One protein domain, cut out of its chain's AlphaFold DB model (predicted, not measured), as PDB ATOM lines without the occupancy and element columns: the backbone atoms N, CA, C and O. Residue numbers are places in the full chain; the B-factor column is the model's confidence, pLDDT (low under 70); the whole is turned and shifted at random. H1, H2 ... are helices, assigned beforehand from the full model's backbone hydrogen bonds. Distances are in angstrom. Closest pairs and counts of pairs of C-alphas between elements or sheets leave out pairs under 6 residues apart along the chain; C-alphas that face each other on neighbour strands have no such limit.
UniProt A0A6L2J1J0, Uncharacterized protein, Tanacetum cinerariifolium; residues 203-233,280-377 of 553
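This is residues 203 to 233 and 280 to 377 of the 553 residues of an uncharacterized protein of Tanacetum cinerariifolium (UniProt A0A6L2J1J0). The longest helix, H5, makes the core; H1 and H4 pack on one side of it, H7 on the other, and H2 touches it near its first residues. H3 is near H5 and H7, while residues 349 to 356, of which 351 to 356 belong to H6, stick out. The printed part has 129 residues, 65 of them in seven named helices, H1 to H7 in order along the chain, with no named strand; the class is all helix. The whole is compact, with a radius of gyration of the C-alphas of 14.8 A and spans of 42 by 30 by 30 A.

Start with H1, residues 203 to 209, which touches H4, residues 309 to 318: the closest C-alphas, of Ala 207 and Ala 313, are 5.0 A apart, at a shallow tilt of 26 degrees, the same way. Look next at H5, residues 324 to 338, the hub, which touches four helices. Its residues 333 to 337 alone touch H1, with the C-alphas of Leu 204 and Leu 333 closest at 6.3 A. H2, residues 213 to 221, and H5 only just touch, with 3 pairs of C-alphas within 8 A, through residues 326 to 327 of H5 alone; the closest are Cys 218 and Lys 327, at 7.8 A. H4 and H5 form a helical hairpin, opposite ways at a shallow tilt of 32 degrees, only just short of steep; the C-alphas of Pro 309 and Leu 333 are closest, at 5.5 A. H7, residues 367 to 373, touches H5 at a steep tilt of 56 degrees, with the C-alphas of Thr 332 and Pro 367 closest at 4.9 A. H3, residues 292 to 299, is close to but not clearly touching H5; the closest C-alphas, of Trp 297 and Met 325, are 6.8 A apart. H6, residues 351 to 359, touches no helix. In each of the seven helices every O i to N i+4 pair is within hydrogen-bond range.

Find C-alpha 203 at (173.615, 177.752, 262.904), where H1 begins. H4 spans 14.2 A. H5 runs 20.7 A from C-alpha 324 at (157.642, 180.675, 274.188). H6 spans 12.9 A and H2 12.3 A; H3 spans 10.2 A, H1 10.0 A and H7 9.5 A, ending at C-alpha 373, (151.105, 188.126, 262.524).

The C-alphas of Glu 213 and His 352 are the two farthest apart, at 43.8 A. Residues 234 to 279 are not printed, and C-alphas 233 and 280 are 29.8 A apart across that cut. The link from H5 to H6, 12 residues, is long. The mean pLDDT of the printed part is 72.3; residues 281 to 282, 289 and 340 to 377 are under 70.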
ATOM      1  N   PRO A 203     174.267 177.286 261.677       89.75
ATOM      2  CA  PRO A 203     173.615 177.752 262.904       89.75
ATOM      3  C   PRO A 203     172.348 176.966 263.263       89.75
ATOM      4  O   PRO A 203     172.112 176.719 264.439       89.75
ATOM      5  N   LEU A 204     171.558 176.537 262.269       90.19
ATOM      6  CA  LEU A 204     170.403 175.667 262.507       90.19
ATOM      7  C   LEU A 204     170.860 174.280 262.978       90.19
ATOM      8  O   LEU A 204     170.358 173.803 263.985       90.19
ATOM      9  N   PHE A 205     171.842 173.673 262.302       91.25
ATOM     10  CA  PHE A 205     172.441 172.398 262.716       91.25
ATOM     11  C   PHE A 205     172.957 172.448 264.165       91.25
ATOM     12  O   PHE A 205     172.532 171.644 264.987       91.25
ATOM     13  N   ASP A 206     173.795 173.436 264.489       90.25
ATOM     14  CA  ASP A 206     174.405 173.606 265.813       90.25
ATOM     15  C   ASP A 206     173.332 173.742 266.912       90.25
ATOM     16  O   ASP A 206     173.442 173.125 267.971       90.25
ATOM     17  N   ALA A 207     172.258 174.496 266.642       91.88
ATOM     18  CA  ALA A 207     171.140 174.648 267.569       91.88
ATOM     19  C   ALA A 207     170.323 173.358 267.755       91.88
ATOM     20  O   ALA A 207     169.827 173.122 268.853       91.88
ATOM     21  N   MET A 208     170.163 172.533 266.710       91.88
ATOM     22  CA  MET A 208     169.430 171.258 266.795       91.88
ATOM     23  C   MET A 208     170.241 170.170 267.507       91.88
ATOM     24  O   MET A 208     169.675 169.395 268.274       91.88
ATOM     25  N   SER A 209     171.567 170.148 267.328       88.19
ATOM     26  CA  SER A 209     172.455 169.203 268.017       88.19
ATOM     27  C   SER A 209     172.495 169.403 269.539       88.19
ATOM     28  O   SER A 209     172.697 168.438 270.268       88.19
ATOM     29  N   GLY A 210     172.294 170.634 270.026       85.75
ATOM     30  CA  GLY A 210     172.365 170.997 271.451       85.75
ATOM     31  C   GLY A 210     171.024 171.047 272.200       85.75
ATOM     32  O   GLY A 210     170.914 171.770 273.194       85.75
ATOM     33  N   LEU A 211     169.979 170.362 271.720       91.69
ATOM     34  CA  LEU A 211     168.652 170.366 272.354       91.69
ATOM     35  C   LEU A 211     168.542 169.352 273.505       91.69
ATOM     36  O   LEU A 211     168.920 168.194 273.358       91.69
ATOM     37  N   SER A 212     167.922 169.771 274.612       92.94
ATOM     38  CA  SER A 212     167.472 168.882 275.697       92.94
ATOM     39  C   SER A 212     166.194 168.136 275.296       92.94
ATOM     40  O   SER A 212     165.468 168.589 274.409       92.94
ATOM     41  N   GLU A 213     165.869 167.028 275.970       93.19
ATOM     42  CA  GLU A 213     164.667 166.232 275.661       93.19
ATOM     43  C   GLU A 213     163.357 167.027 275.762       93.19
ATOM     44  O   GLU A 213     162.452 166.842 274.948       93.19
ATOM     45  N   GLU A 214     163.260 167.981 276.690       94.00
ATOM     46  CA  GLU A 214     162.117 168.896 276.773       94.00
ATOM     47  C   GLU A 214     161.987 169.763 275.508       94.00
ATOM     48  O   GLU A 214     160.916 169.839 274.897       94.00
ATOM     49  N   ARG A 215     163.097 170.359 275.051       93.81
ATOM     50  CA  ARG A 215     163.142 171.186 273.839       93.81
ATOM     51  C   ARG A 215     162.905 170.349 272.575       93.81
ATOM     52  O   ARG A 215     162.174 170.795 271.691       93.81
ATOM     53  N   LYS A 216     163.407 169.108 272.515       94.81
ATOM     54  CA  LYS A 216     163.068 168.130 271.463       94.81
ATOM     55  C   LYS A 216     161.564 167.841 271.447       94.81
ATOM     56  O   LYS A 216     160.933 168.005 270.405       94.81
ATOM     57  N   ARG A 217     160.961 167.495 272.595       94.81
ATOM     58  CA  ARG A 217     159.511 167.255 272.743       94.81
ATOM     59  C   ARG A 217     158.682 168.464 272.297       94.81
ATOM     60  O   ARG A 217     157.703 168.293 271.575       94.81
ATOM     61  N   CYS A 218     159.111 169.676 272.641       94.50
ATOM     62  CA  CYS A 218     158.502 170.916 272.162       94.50
ATOM     63  C   CYS A 218     158.545 171.036 270.627       94.50
ATOM     64  O   CYS A 218     157.526 171.354 270.014       94.50
ATOM     65  N   LEU A 219     159.678 170.743 269.977       93.38
ATOM     66  CA  LEU A 219     159.750 170.758 268.508       93.38
ATOM     67  C   LEU A 219     158.867 169.682 267.863       93.38
ATOM     68  O   LEU A 219     158.245 169.970 266.840       93.38
ATOM     69  N   LYS A 220     158.738 168.491 268.469       93.56
ATOM     70  CA  LYS A 220     157.778 167.466 268.015       93.56
ATOM     71  C   LYS A 220     156.339 167.990 268.063       93.56
ATOM     72  O   LYS A 220     155.644 167.941 267.054       93.56
ATOM     73  N   GLN A 221     155.923 168.589 269.183       91.62
ATOM     74  CA  GLN A 221     154.594 169.207 269.337       91.62
ATOM     75  C   GLN A 221     154.338 170.352 268.343       91.62
ATOM     76  O   GLN A 221     153.209 170.549 267.904       91.62
ATOM     77  N   MET A 222     155.377 171.097 267.956       89.62
ATOM     78  CA  MET A 222     155.289 172.125 266.913       89.62
ATOM     79  C   MET A 222     155.264 171.560 265.481       89.62
ATOM     80  O   MET A 222     155.131 172.339 264.542       89.62
ATOM     81  N   GLY A 223     155.418 170.245 265.292       89.88
ATOM     82  CA  GLY A 223     155.484 169.591 263.982       89.88
ATOM     83  C   GLY A 223     156.862 169.625 263.308       89.88
ATOM     84  O   GLY A 223     156.963 169.317 262.129       89.88
ATOM     85  N   PHE A 224     157.935 169.983 264.017       91.81
ATOM     86  CA  PHE A 224     159.295 170.099 263.464       91.81
ATOM     87  C   PHE A 224     160.214 168.922 263.835       91.81
ATOM     88  O   PHE A 224     161.436 169.052 263.806       91.81
ATOM     89  N   GLU A 225     159.651 167.751 264.147       92.00
ATOM     90  CA  GLU A 225     160.406 166.557 264.562       92.00
ATOM     91  C   GLU A 225     161.534 166.171 263.591       92.00
ATOM     92  O   GLU A 225     162.656 165.914 264.030       92.00
ATOM     93  N   ARG A 226     161.284 166.234 262.272       89.81
ATOM     94  CA  ARG A 226     162.292 165.928 261.235       89.81
ATOM     95  C   ARG A 226     163.552 166.808 261.306       89.81
ATOM     96  O   ARG A 226     164.560 166.458 260.699       89.81
ATOM     97  N   TYR A 227     163.521 167.932 262.028       89.25
ATOM     98  CA  TYR A 227     164.677 168.815 262.201       89.25
ATOM     99  C   TYR A 227     165.551 168.489 263.417       89.25
ATOM    100  O   TYR A 227     166.690 168.944 263.461       89.25
ATOM    101  N   ILE A 228     165.078 167.674 264.366       89.81
ATOM    102  CA  ILE A 228     165.843 167.325 265.578       89.81
ATOM    103  C   ILE A 228     167.156 166.609 265.216       89.81
ATOM    104  O   ILE A 228     168.181 166.838 265.848       89.81
ATOM    105  N   GLN A 229     167.138 165.789 264.162       82.62
ATOM    106  CA  GLN A 229     168.300 165.053 263.649       82.62
ATOM    107  C   GLN A 229     168.766 165.586 262.281       82.62
ATOM    108  O   GLN A 229     169.277 164.830 261.461       82.62
ATOM    109  N   PHE A 230     168.550 166.875 261.985       79.19
ATOM    110  CA  PHE A 230     168.816 167.454 260.662       79.19
ATOM    111  C   PHE A 230     170.300 167.313 260.255       79.19
ATOM    112  O   PHE A 230     171.138 168.033 260.793       79.19
ATOM    113  N   PRO A 231     170.676 166.462 259.278       71.94
ATOM    114  CA  PRO A 231     172.072 166.039 259.114       71.94
ATOM    115  C   PRO A 231     172.908 166.964 258.207       71.94
ATOM    116  O   PRO A 231     174.034 166.633 257.832       71.94
ATOM    117  N   ILE A 232     172.377 168.121 257.793       78.94
ATOM    118  CA  ILE A 232     172.961 168.937 256.715       78.94
ATOM    119  C   ILE A 232     173.684 170.171 257.270       78.94
ATOM    120  O   ILE A 232     173.133 171.268 257.337       78.94
ATOM    121  N   VAL A 233     174.975 170.017 257.581       80.38
ATOM    122  CA  VAL A 233     175.853 171.132 258.001       80.38
ATOM    123  C   VAL A 233     176.207 172.067 256.832       80.38
ATOM    124  O   VAL A 233     176.336 173.282 256.997       80.38
ATOM    125  N   LYS A 280     146.719 180.804 256.541       74.12
ATOM    126  CA  LYS A 280     147.936 181.369 255.929       74.12
ATOM    127  C   LYS A 280     148.523 182.440 256.851       74.12
ATOM    128  O   LYS A 280     147.784 183.232 257.422       74.12
ATOM    129  N   LEU A 281     149.852 182.556 256.904       69.81
ATOM    130  CA  LEU A 281     150.553 183.565 257.725       69.81
ATOM    131  C   LEU A 281     150.109 185.013 257.456       69.81
ATOM    132  O   LEU A 281     150.155 185.851 258.350       69.81
ATOM    133  N   GLN A 282     149.697 185.296 256.218       68.19
ATOM    134  CA  GLN A 282     149.224 186.603 255.756       68.19
ATOM    135  C   GLN A 282     147.791 186.948 256.212       68.19
ATOM    136  O   GLN A 282     147.401 188.109 256.115       68.19
ATOM    137  N   ASP A 283     147.021 185.940 256.640       75.69
ATOM    138  CA  ASP A 283     145.623 186.063 257.068       75.69
ATOM    139  C   ASP A 283     145.526 186.261 258.600       75.69
ATOM    140  O   ASP A 283     144.437 186.461 259.129       75.69
ATOM    141  N   LEU A 284     146.655 186.183 259.321       71.88
ATOM    142  CA  LEU A 284     146.726 186.381 260.769       71.88
ATOM    143  C   LEU A 284     146.897 187.878 261.125       71.88
ATOM    144  O   LEU A 284     147.552 188.632 260.397       71.88
ATOM    145  N   ASP A 285     146.317 188.297 262.255       73.00
ATOM    146  CA  ASP A 285     146.286 189.693 262.722       73.00
ATOM    147  C   ASP A 285     147.685 190.287 262.929       73.00
ATOM    148  O   ASP A 285     148.497 189.754 263.685       73.00
ATOM    149  N   LYS A 286     147.958 191.457 262.338       70.69
ATOM    150  CA  LYS A 286     149.239 192.131 262.572       70.69
ATOM    151  C   LYS A 286     149.379 192.581 264.029       70.69
ATOM    152  O   LYS A 286     148.527 193.308 264.535       70.69
ATOM    153  N   ARG A 287     150.490 192.210 264.670       70.25
ATOM    154  CA  ARG A 287     150.929 192.799 265.942       70.25
ATOM    155  C   ARG A 287     151.282 194.270 265.746       70.25
ATOM    156  O   ARG A 287     151.693 194.683 264.663       70.25
ATOM    157  N   LEU A 288     151.137 195.032 266.824       73.00
ATOM    158  CA  LEU A 288     151.577 196.420 266.902       73.00
ATOM    159  C   LEU A 288     153.110 196.481 266.945       73.00
ATOM    160  O   LEU A 288     153.748 195.591 267.503       73.00
ATOM    161  N   ASP A 289     153.693 197.555 266.409       68.44
ATOM    162  CA  ASP A 289     155.154 197.737 266.398       68.44
ATOM    163  C   ASP A 289     155.748 197.813 267.822       68.44
ATOM    164  O   ASP A 289     156.878 197.385 268.042       68.44
ATOM    165  N   ASN A 290     154.954 198.267 268.802       74.44
ATOM    166  CA  ASN A 290     155.314 198.352 270.224       74.44
ATOM    167  C   ASN A 290     154.813 197.145 271.054       74.44
ATOM    168  O   ASN A 290     154.562 197.287 272.250       74.44
ATOM    169  N   ASP A 291     154.587 195.971 270.449       78.56
ATOM    170  CA  ASP A 291     154.138 194.785 271.195       78.56
ATOM    171  C   ASP A 291     155.193 194.382 272.258       78.56
ATOM    172  O   ASP A 291     156.334 194.075 271.890       78.56
ATOM    173  N   PRO A 292     154.843 194.323 273.563       83.06
ATOM    174  CA  PRO A 292     155.780 193.957 274.629       83.06
ATOM    175  C   PRO A 292     156.439 192.589 274.427       83.06
ATOM    176  O   PRO A 292     157.550 192.358 274.899       83.06
ATOM    177  N   PHE A 293     155.785 191.679 273.697       81.75
ATOM    178  CA  PHE A 293     156.376 190.408 273.307       81.75
ATOM    179  C   PHE A 293     157.558 190.597 272.343       81.75
ATOM    180  O   PHE A 293     158.597 189.961 272.518       81.75
ATOM    181  N   ILE A 294     157.412 191.467 271.336       80.56
ATOM    182  CA  ILE A 294     158.474 191.760 270.363       80.56
ATOM    183  C   ILE A 294     159.634 192.452 271.080       80.56
ATOM    184  O   ILE A 294     160.771 192.016 270.922       80.56
ATOM    185  N   ALA A 295     159.346 193.432 271.943       83.12
ATOM    186  CA  ALA A 295     160.360 194.093 272.763       83.12
ATOM    187  C   ALA A 295     161.122 193.097 273.659       83.12
ATOM    188  O   ALA A 295     162.351 193.093 273.663       83.12
ATOM    189  N   LYS A 296     160.420 192.186 274.355       86.94
ATOM    190  CA  LYS A 296     161.053 191.133 275.171       86.94
ATOM    191  C   LYS A 296     161.885 190.159 274.324       86.94
ATOM    192  O   LYS A 296     162.914 189.677 274.792       86.94
ATOM    193  N   TRP A 297     161.466 189.864 273.092       87.88
ATOM    194  CA  TRP A 297     162.244 189.017 272.188       87.88
ATOM    195  C   TRP A 297     163.510 189.721 271.677       87.88
ATOM    196  O   TRP A 297     164.586 189.122 271.741       87.88
ATOM    197  N   GLU A 298     163.402 190.973 271.213       83.50
ATOM    198  CA  GLU A 298     164.545 191.778 270.752       83.50
ATOM    199  C   GLU A 298     165.541 192.051 271.896       83.50
ATOM    200  O   GLU A 298     166.747 192.024 271.654       83.50
ATOM    201  N   ALA A 299     165.066 192.178 273.145       87.94
ATOM    202  CA  ALA A 299     165.898 192.422 274.328       87.94
ATOM    203  C   ALA A 299     167.012 191.381 274.556       87.94
ATOM    204  O   ALA A 299     168.099 191.740 275.011       87.94
ATOM    205  N   GLN A 300     166.794 190.117 274.163       87.31
ATOM    206  CA  GLN A 300     167.821 189.058 274.195       87.31
ATOM    207  C   GLN A 300     169.075 189.410 273.371       87.31
ATOM    208  O   GLN A 300     170.153 188.862 273.593       87.31
ATOM    209  N   TYR A 301     168.940 190.326 272.411       86.69
ATOM    210  CA  TYR A 301     169.967 190.689 271.441       86.69
ATOM    211  C   TYR A 301     170.354 192.174 271.519       86.69
ATOM    212  O   TYR A 301     170.995 192.657 270.596       86.69
ATOM    213  N   ASN A 302     170.020 192.894 272.601       84.50
ATOM    214  CA  ASN A 302     170.314 194.333 272.760       84.50
ATOM    215  C   ASN A 302     171.804 194.697 272.593       84.50
ATOM    216  O   ASN A 302     172.132 195.803 272.173       84.50
ATOM    217  N   HIS A 303     172.710 193.760 272.880       81.00
ATOM    218  CA  HIS A 303     174.154 193.902 272.670       81.00
ATOM    219  C   HIS A 303     174.579 193.801 271.185       81.00
ATOM    220  O   HIS A 303     175.756 193.945 270.862       81.00
ATOM    221  N   LEU A 304     173.640 193.538 270.267       74.81
ATOM    222  CA  LEU A 304     173.856 193.390 268.828       74.81
ATOM    223  C   LEU A 304     173.006 194.401 268.057       74.81
ATOM    224  O   LEU A 304     171.794 194.470 268.220       74.81
ATOM    225  N   GLY A 305     173.602 195.080 267.075       72.06
ATOM    226  CA  GLY A 305     172.839 195.973 266.193       72.06
ATOM    227  C   GLY A 305     171.737 195.269 265.377       72.06
ATOM    228  O   GLY A 305     170.800 195.930 264.931       72.06
ATOM    229  N   LYS A 306     171.846 193.944 265.152       71.94
ATOM    230  CA  LYS A 306     170.810 193.074 264.556       71.94
ATOM    231  C   LYS A 306     170.971 191.619 265.037       71.94
ATOM    232  O   LYS A 306     172.099 191.123 265.007       71.94
ATOM    233  N   PRO A 307     169.881 190.886 265.341       80.06
ATOM    234  CA  PRO A 307     169.943 189.445 265.575       80.06
ATOM    235  C   PRO A 307     170.485 188.706 264.343       80.06
ATOM    236  O   PRO A 307     170.001 188.886 263.221       80.06
ATOM    237  N   THR A 308     171.498 187.860 264.541       83.75
ATOM    238  CA  THR A 308     172.055 186.992 263.490       83.75
ATOM    239  C   THR A 308     171.628 185.541 263.720       83.75
ATOM    240  O   THR A 308     171.429 185.158 264.872       83.75
ATOM    241  N   PRO A 309     171.555 184.682 262.682       86.44
ATOM    242  CA  PRO A 309     171.267 183.257 262.875       86.44
ATOM    243  C   PRO A 309     172.226 182.577 263.863       86.44
ATOM    244  O   PRO A 309     171.805 181.728 264.638       86.44
ATOM    245  N   ARG A 310     173.503 182.993 263.896       87.94
ATOM    246  CA  ARG A 310     174.479 182.506 264.882       87.94
ATOM    247  C   ARG A 310     174.143 182.959 266.305       87.94
ATOM    248  O   ARG A 310     174.225 182.143 267.209       87.94
ATOM    249  N   ALA A 311     173.766 184.222 266.502       89.00
ATOM    250  CA  ALA A 311     173.371 184.724 267.818       89.00
ATOM    251  C   ALA A 311     172.106 184.026 268.337       89.00
ATOM    252  O   ALA A 311     172.061 183.642 269.496       89.00
ATOM    253  N   ILE A 312     171.117 183.791 267.468       90.62
ATOM    254  CA  ILE A 312     169.888 183.071 267.829       90.62
ATOM    255  C   ILE A 312     170.197 181.607 268.177       90.62
ATOM    256  O   ILE A 312     169.680 181.096 269.164       90.62
ATOM    257  N   ALA A 313     171.074 180.942 267.416       91.56
ATOM    258  CA  ALA A 313     171.527 179.587 267.734       91.56
ATOM    259  C   ALA A 313     172.237 179.520 269.098       91.56
ATOM    260  O   ALA A 313     171.898 178.669 269.913       91.56
ATOM    261  N   LEU A 314     173.157 180.452 269.379       92.00
ATOM    262  CA  LEU A 314     173.833 180.548 270.679       92.00
ATOM    263  C   LEU A 314     172.846 180.824 271.821       92.00
ATOM    264  O   LEU A 314     172.940 180.177 272.858       92.00
ATOM    265  N   GLN A 315     171.873 181.717 271.614       92.12
ATOM    266  CA  GLN A 315     170.815 182.000 272.586       92.12
ATOM    267  C   GLN A 315     169.990 180.743 272.885       92.12
ATOM    268  O   GLN A 315     169.752 180.437 274.046       92.12
ATOM    269  N   MET A 316     169.607 179.970 271.860       92.75
ATOM    270  CA  MET A 316     168.913 178.692 272.054       92.75
ATOM    271  C   MET A 316     169.766 177.683 272.826       92.75
ATOM    272  O   MET A 316     169.243 177.020 273.717       92.75
ATOM    273  N   SER A 317     171.055 177.554 272.499       90.19
ATOM    274  CA  SER A 317     171.978 176.640 273.184       90.19
ATOM    275  C   SER A 317     172.242 177.036 274.640       90.19
ATOM    276  O   SER A 317     172.398 176.147 275.469       90.19
ATOM    277  N   GLY A 318     172.262 178.336 274.955       88.12
ATOM    278  CA  GLY A 318     172.451 178.856 276.315       88.12
ATOM    279  C   GLY A 318     171.204 178.814 277.206       88.12
ATOM    280  O   GLY A 318     171.318 179.021 278.409       88.12
ATOM    281  N   THR A 319     170.018 178.542 276.649       87.75
ATOM    282  CA  THR A 319     168.759 178.407 277.403       87.75
ATOM    283  C   THR A 319     168.329 176.949 277.546       87.75
ATOM    284  O   THR A 319     168.304 176.205 276.563       87.75
ATOM    285  N   THR A 320     167.907 176.556 278.747       85.19
ATOM    286  CA  THR A 320     167.389 175.211 279.043       85.19
ATOM    287  C   THR A 320     165.884 175.066 278.795       85.19
ATOM    288  O   THR A 320     165.451 173.992 278.379       85.19
ATOM    289  N   THR A 321     165.105 176.138 278.988       88.06
ATOM    290  CA  THR A 321     163.632 176.142 278.931       88.06
ATOM    291  C   THR A 321     163.077 175.868 277.526       88.06
ATOM    292  O   THR A 321     163.585 176.372 276.524       88.06
ATOM    293  N   ALA A 322     161.968 175.122 277.433       91.19
ATOM    294  CA  ALA A 322     161.201 174.948 276.190       91.19
ATOM    295  C   ALA A 322     160.038 175.959 276.048       91.19
ATOM    296  O   ALA A 322     158.969 175.662 275.497       91.19
ATOM    297  N   ASP A 323     160.239 177.168 276.574       89.94
ATOM    298  CA  ASP A 323     159.221 178.213 276.682       89.94
ATOM    299  C   ASP A 323     158.877 178.897 275.338       89.94
ATOM    300  O   ASP A 323     159.331 178.525 274.252       89.94
ATOM    301  N   PHE A 324     158.031 179.930 275.386       88.44
ATOM    302  CA  PHE A 324     157.642 180.675 274.188       88.44
ATOM    303  C   PHE A 324     158.827 181.403 273.515       88.44
ATOM    304  O   PHE A 324     158.841 181.523 272.289       88.44
ATOM    305  N   MET A 325     159.842 181.851 274.262       89.38
ATOM    306  CA  MET A 325     161.053 182.443 273.679       89.38
ATOM    307  C   MET A 325     161.899 181.395 272.968       89.38
ATOM    308  O   MET A 325     162.344 181.667 271.854       89.38
ATOM    309  N   PHE A 326     162.033 180.180 273.509       93.19
ATOM    310  CA  PHE A 326     162.634 179.064 272.774       93.19
ATOM    311  C   PHE A 326     161.887 178.786 271.458       93.19
ATOM    312  O   PHE A 326     162.507 178.766 270.393       93.19
ATOM    313  N   LYS A 327     160.550 178.661 271.501       91.81
ATOM    314  CA  LYS A 327     159.703 178.424 270.311       91.81
ATOM    315  C   LYS A 327     159.913 179.493 269.233       91.81
ATOM    316  O   LYS A 327     160.035 179.175 268.049       91.81
ATOM    317  N   ILE A 328     159.994 180.762 269.630       88.38
ATOM    318  CA  ILE A 328     160.234 181.886 268.719       88.38
ATOM    319  C   ILE A 328     161.679 181.962 268.227       88.38
ATOM    320  O   ILE A 328     161.892 182.257 267.049       88.38
ATOM    321  N   ASN A 329     162.672 181.695 269.076       91.69
ATOM    322  CA  ASN A 329     164.074 181.645 268.669       91.69
ATOM    323  C   ASN A 329     164.269 180.533 267.626       91.69
ATOM    324  O   ASN A 329     164.817 180.803 266.555       91.69
ATOM    325  N   PHE A 330     163.701 179.341 267.857       92.31
ATOM    326  CA  PHE A 330     163.676 178.254 266.876       92.31
ATOM    327  C   PHE A 330     163.040 178.688 265.557       92.31
ATOM    328  O   PHE A 330     163.677 178.574 264.509       92.31
ATOM    329  N   LEU A 331     161.811 179.220 265.586       89.38
ATOM    330  CA  LEU A 331     161.130 179.631 264.358       89.38
ATOM    331  C   LEU A 331     161.937 180.698 263.617       89.38
ATOM    332  O   LEU A 331     162.101 180.580 262.403       89.38
ATOM    333  N   THR A 332     162.505 181.678 264.334       86.44
ATOM    334  CA  THR A 332     163.356 182.744 263.778       86.44
ATOM    335  C   THR A 332     164.626 182.216 263.134       86.44
ATOM    336  O   THR A 332     164.956 182.631 262.019       86.44
ATOM    337  N   LEU A 333     165.300 181.258 263.764       88.94
ATOM    338  CA  LEU A 333     166.455 180.577 263.193       88.94
ATOM    339  C   LEU A 333     166.076 179.759 261.951       88.94
ATOM    340  O   LEU A 333     166.715 179.890 260.901       88.94
ATOM    341  N   PHE A 334     165.001 178.977 262.048       88.69
ATOM    342  CA  PHE A 334     164.477 178.126 260.988       88.69
ATOM    343  C   PHE A 334     164.192 178.926 259.713       88.69
ATOM    344  O   PHE A 334     164.829 178.699 258.684       88.69
ATOM    345  N   GLY A 335     163.304 179.920 259.765       81.50
ATOM    346  CA  GLY A 335     162.946 180.683 258.567       81.50
ATOM    347  C   GLY A 335     164.002 181.705 258.133       81.50
ATOM    348  O   GLY A 335     163.969 182.135 256.983       81.50
ATOM    349  N   SER A 336     164.973 182.059 258.988       78.44
ATOM    350  CA  SER A 336     166.175 182.791 258.546       78.44
ATOM    351  C   SER A 336     167.090 181.940 257.673       78.44
ATOM    352  O   SER A 336     167.792 182.491 256.825       78.44
ATOM    353  N   THR A 337     167.060 180.624 257.880       79.25
ATOM    354  CA  THR A 337     167.915 179.640 257.213       79.25
ATOM    355  C   THR A 337     167.240 179.049 255.973       79.25
ATOM    356  O   THR A 337     167.849 178.996 254.908       79.25
ATOM    357  N   MET A 338     165.970 178.651 256.099       78.62
ATOM    358  CA  MET A 338     165.193 177.948 255.069       78.62
ATOM    359  C   MET A 338     164.312 178.876 254.217       78.62
ATOM    360  O   MET A 338     163.814 178.460 253.174       78.62
ATOM    361  N   GLY A 339     164.086 180.118 254.659       71.19
ATOM    362  CA  GLY A 339     163.141 181.049 254.044       71.19
ATOM    363  C   GLY A 339     163.765 182.274 253.376       71.19
ATOM    364  O   GLY A 339     164.945 182.596 253.534       71.19
ATOM    365  N   THR A 340     162.920 183.016 252.658       56.62
ATOM    366  CA  THR A 340     163.241 184.364 252.183       56.62
ATOM    367  C   THR A 340     163.020 185.388 253.296       56.62
ATOM    368  O   THR A 340     161.896 185.594 253.757       56.62
ATOM    369  N   LEU A 341     164.100 186.056 253.702       50.22
ATOM    370  CA  LEU A 341     164.112 187.176 254.648       50.22
ATOM    371  C   LEU A 341     165.054 188.280 254.154       50.22
ATOM    372  O   LEU A 341     165.958 188.023 253.355       50.22
ATOM    373  N   GLU A 342     164.921 189.489 254.691       45.56
ATOM    374  CA  GLU A 342     165.986 190.491 254.585       45.56
ATOM    375  C   GLU A 342     167.082 190.245 255.641       45.56
ATOM    376  O   GLU A 342     167.015 189.312 256.451       45.56
ATOM    377  N   ASN A 343     168.154 191.036 255.604       41.84
ATOM    378  CA  ASN A 343     169.264 190.903 256.549       41.84
ATOM    379  C   ASN A 343     168.823 191.302 257.969       41.84
ATOM    380  O   ASN A 343     168.343 192.416 258.182       41.84
ATOM    381  N   GLY A 344     169.042 190.415 258.946       45.84
ATOM    382  CA  GLY A 344     168.615 190.614 260.339       45.84
ATOM    383  C   GLY A 344     167.174 190.178 260.626       45.84
ATOM    384  O   GLY A 344     166.502 190.796 261.443       45.84
ATOM    385  N   GLY A 345     166.665 189.170 259.910       41.94
ATOM    386  CA  GLY A 345     165.389 188.508 260.211       41.94
ATOM    387  C   GLY A 345     164.121 189.261 259.791       41.94
ATOM    388  O   GLY A 345     163.043 188.678 259.815       41.94
ATOM    389  N   ARG A 346     164.226 190.534 259.389       39.31
ATOM    390  CA  ARG A 346     163.079 191.407 259.089       39.31
ATOM    391  C   ARG A 346     162.421 191.092 257.734       39.31
ATOM    392  O   ARG A 346     163.053 190.602 256.796       39.31
ATOM    393  N   VAL A 347     161.124 191.386 257.663       43.06
ATOM    394  CA  VAL A 347     160.292 191.347 256.446       43.06
ATOM    395  C   VAL A 347     160.588 192.592 255.594       43.06
ATOM    396  O   VAL A 347     160.824 193.650 256.184       43.06
ATOM    397  N   PRO A 348     160.534 192.524 254.247       40.03
ATOM    398  CA  PRO A 348     160.698 193.700 253.399       40.03
ATOM    399  C   PRO A 348     159.790 194.869 253.776       40.03
ATOM    400  O   PRO A 348     158.568 194.790 253.667       40.03
ATOM    401  N   LYS A 349     160.405 195.986 254.185       39.34
ATOM    402  CA  LYS A 349     159.694 197.168 254.706       39.34
ATOM    403  C   LYS A 349     158.910 197.962 253.649       39.34
ATOM    404  O   LYS A 349     158.160 198.867 254.010       39.34
ATOM    405  N   SER A 350     159.084 197.697 252.352       36.03
ATOM    406  CA  SER A 350     158.433 198.497 251.309       36.03
ATOM    407  C   SER A 350     156.985 198.048 251.059       36.03
ATOM    408  O   SER A 350     156.717 196.893 250.723       36.03
ATOM    409  N   LYS A 351     156.028 198.990 251.127       37.47
ATOM    410  CA  LYS A 351     154.628 198.755 250.703       37.47
ATOM    411  C   LYS A 351     154.547 198.210 249.265       37.47
ATOM    412  O   LYS A 351     153.725 197.349 248.976       37.47
ATOM    413  N   HIS A 352     155.472 198.633 248.398       33.38
ATOM    414  CA  HIS A 352     155.601 198.142 247.022       33.38
ATOM    415  C   HIS A 352     155.946 196.643 246.923       33.38
ATOM    416  O   HIS A 352     155.524 195.994 245.966       33.38
ATOM    417  N   ASN A 353     156.670 196.068 247.894       43.22
ATOM    418  CA  ASN A 353     156.861 194.618 247.958       43.22
ATOM    419  C   ASN A 353     155.620 193.905 248.503       43.22
ATOM    420  O   ASN A 353     155.334 192.808 248.047       43.22
ATOM    421  N   TRP A 354     154.845 194.513 249.410       38.56
ATOM    422  CA  TRP A 354     153.615 193.916 249.959       38.56
ATOM    423  C   TRP A 354     152.498 193.744 248.911       38.56
ATOM    424  O   TRP A 354     151.789 192.738 248.907       38.56
ATOM    425  N   GLU A 355     152.352 194.684 247.977       39.62
ATOM    426  CA  GLU A 355     151.342 194.596 246.908       39.62
ATOM    427  C   GLU A 355     151.762 193.639 245.778       39.62
ATOM    428  O   GLU A 355     150.952 192.839 245.297       39.62
ATOM    429  N   LYS A 356     153.057 193.618 245.428       40.81
ATOM    430  CA  LYS A 356     153.638 192.600 244.531       40.81
ATOM    431  C   LYS A 356     153.650 191.197 245.157       40.81
ATOM    432  O   LYS A 356     153.509 190.207 244.445       40.81
ATOM    433  N   ALA A 357     153.761 191.099 246.483       41.41
ATOM    434  CA  ALA A 357     153.639 189.857 247.245       41.41
ATOM    435  C   ALA A 357     152.219 189.283 247.183       41.41
ATOM    436  O   ALA A 357     152.039 188.124 246.830       41.41
ATOM    437  N   LYS A 358     151.193 190.100 247.461       42.03
ATOM    438  CA  LYS A 358     149.787 189.656 247.421       42.03
ATOM    439  C   LYS A 358     149.349 189.128 246.053       42.03
ATOM    440  O   LYS A 358     148.508 188.238 245.986       42.03
ATOM    441  N   THR A 359     149.907 189.671 244.974       41.50
ATOM    442  CA  THR A 359     149.625 189.240 243.595       41.50
ATOM    443  C   THR A 359     150.422 188.001 243.169       41.50
ATOM    444  O   THR A 359     150.022 187.315 242.232       41.50
ATOM    445  N   SER A 360     151.506 187.658 243.874       41.34
ATOM    446  CA  SER A 360     152.317 186.460 243.634       41.34
ATOM    447  C   SER A 360     152.135 185.448 244.775       41.34
ATOM    448  O   SER A 360     152.879 185.403 245.749       41.34
ATOM    449  N   ASN A 361     151.099 184.621 244.619       35.53
ATOM    450  CA  ASN A 361     150.393 183.824 245.636       35.53
ATOM    451  C   ASN A 361     151.199 182.692 246.345       35.53
ATOM    452  O   ASN A 361     150.610 181.674 246.706       35.53
ATOM    453  N   ASN A 362     152.532 182.797 246.481       33.44
ATOM    454  CA  ASN A 362     153.419 181.644 246.713       33.44
ATOM    455  C   ASN A 362     154.700 181.879 247.553       33.44
ATOM    456  O   ASN A 362     155.592 181.031 247.533       33.44
ATOM    457  N   TYR A 363     154.831 182.982 248.298       37.38
ATOM    458  CA  TYR A 363     156.055 183.270 249.065       37.38
ATOM    459  C   TYR A 363     155.939 182.996 250.573       37.38
ATOM    460  O   TYR A 363     155.029 183.470 251.253       37.38
ATOM    461  N   TYR A 364     156.921 182.262 251.106       36.62
ATOM    462  CA  TYR A 364     157.145 182.094 252.541       36.62
ATOM    463  C   TYR A 364     157.873 183.330 253.088       36.62
ATOM    464  O   TYR A 364     159.097 183.460 252.986       36.62
ATOM    465  N   TYR A 365     157.110 184.257 253.663       43.69
ATOM    466  CA  TYR A 365     157.667 185.372 254.422       43.69
ATOM    467  C   TYR A 365     158.108 184.854 255.787       43.69
ATOM    468  O   TYR A 365     157.309 184.295 256.537       43.69
ATOM    469  N   GLY A 366     159.406 184.984 256.067       39.41
ATOM    470  CA  GLY A 366     160.038 184.338 257.210       39.41
ATOM    471  C   GLY A 366     159.592 184.867 258.585       39.41
ATOM    472  O   GLY A 366     158.646 185.644 258.697       39.41
ATOM    473  N   PRO A 367     160.270 184.474 259.670       41.50
ATOM    474  CA  PRO A 367     159.638 184.293 260.978       41.50
ATOM    475  C   PRO A 367     159.298 185.564 261.743       41.50
ATOM    476  O   PRO A 367     158.443 185.498 262.617       41.50
ATOM    477  N   LEU A 368     159.873 186.727 261.409       42.12
ATOM    478  CA  LEU A 368     159.308 187.975 261.929       42.12
ATOM    479  C   LEU A 368     157.901 188.231 261.384       42.12
ATOM    480  O   LEU A 368     157.137 188.913 262.038       42.12
ATOM    481  N   THR A 369     157.510 187.643 260.251       48.66
ATOM    482  CA  THR A 369     156.093 187.580 259.850       48.66
ATOM    483  C   THR A 369     155.322 186.705 260.820       48.66
ATOM    484  O   THR A 369     154.308 187.147 261.325       48.66
ATOM    485  N   PHE A 370     155.822 185.507 261.145       45.22
ATOM    486  CA  PHE A 370     155.180 184.643 262.139       45.22
ATOM    487  C   PHE A 370     155.020 185.362 263.485       45.22
ATOM    488  O   PHE A 370     153.951 185.285 264.077       45.22
ATOM    489  N   LEU A 371     156.021 186.122 263.935       46.19
ATOM    490  CA  LEU A 371     155.897 187.004 265.093       46.19
ATOM    491  C   LEU A 371     154.848 188.086 264.869       46.19
ATOM    492  O   LEU A 371     153.825 188.089 265.545       46.19
ATOM    493  N   CYS A 372     155.083 188.971 263.902       44.06
ATOM    494  CA  CYS A 372     154.252 190.129 263.610       44.06
ATOM    495  C   CYS A 372     152.848 189.788 263.100       44.06
ATOM    496  O   CYS A 372     152.095 190.729 262.894       44.06
ATOM    497  N   THR A 373     152.477 188.523 262.879       42.59
ATOM    498  CA  THR A 373     151.105 188.126 262.524       42.59
ATOM    499  C   THR A 373     150.485 187.084 263.463       42.59
ATOM    500  O   THR A 373     149.268 187.023 263.576       42.59
ATOM    501  N   SER A 374     151.245 186.282 264.217       38.50
ATOM    502  CA  SER A 374     150.635 185.264 265.092       38.50
ATOM    503  C   SER A 374     150.274 185.818 266.468       38.50
ATOM    504  O   SER A 374     151.145 185.920 267.338       38.50
ATOM    505  N   ASN A 375     148.984 186.051 266.737       38.59
ATOM    506  CA  ASN A 375     148.477 185.969 268.110       38.59
ATOM    507  C   ASN A 375     146.973 185.643 268.218       38.59
ATOM    508  O   ASN A 375     146.160 186.350 267.634       38.59
ATOM    509  N   LYS A 376     146.634 184.605 269.011       42.75
ATOM    510  CA  LYS A 376     145.362 184.433 269.772       42.75
ATOM    511  C   LYS A 376     145.214 183.078 270.492       42.75
ATOM    512  O   LYS A 376     144.424 183.004 271.419       42.75
ATOM    513  N   LYS A 377     145.958 182.017 270.125       39.44
ATOM    514  CA  LYS A 377     145.728 180.640 270.646       39.44
ATOM    515  C   LYS A 377     146.793 180.017 271.570       39.44
ATOM    516  O   LYS A 377     146.647 178.859 271.929       39.44
TER     517      LYS A 377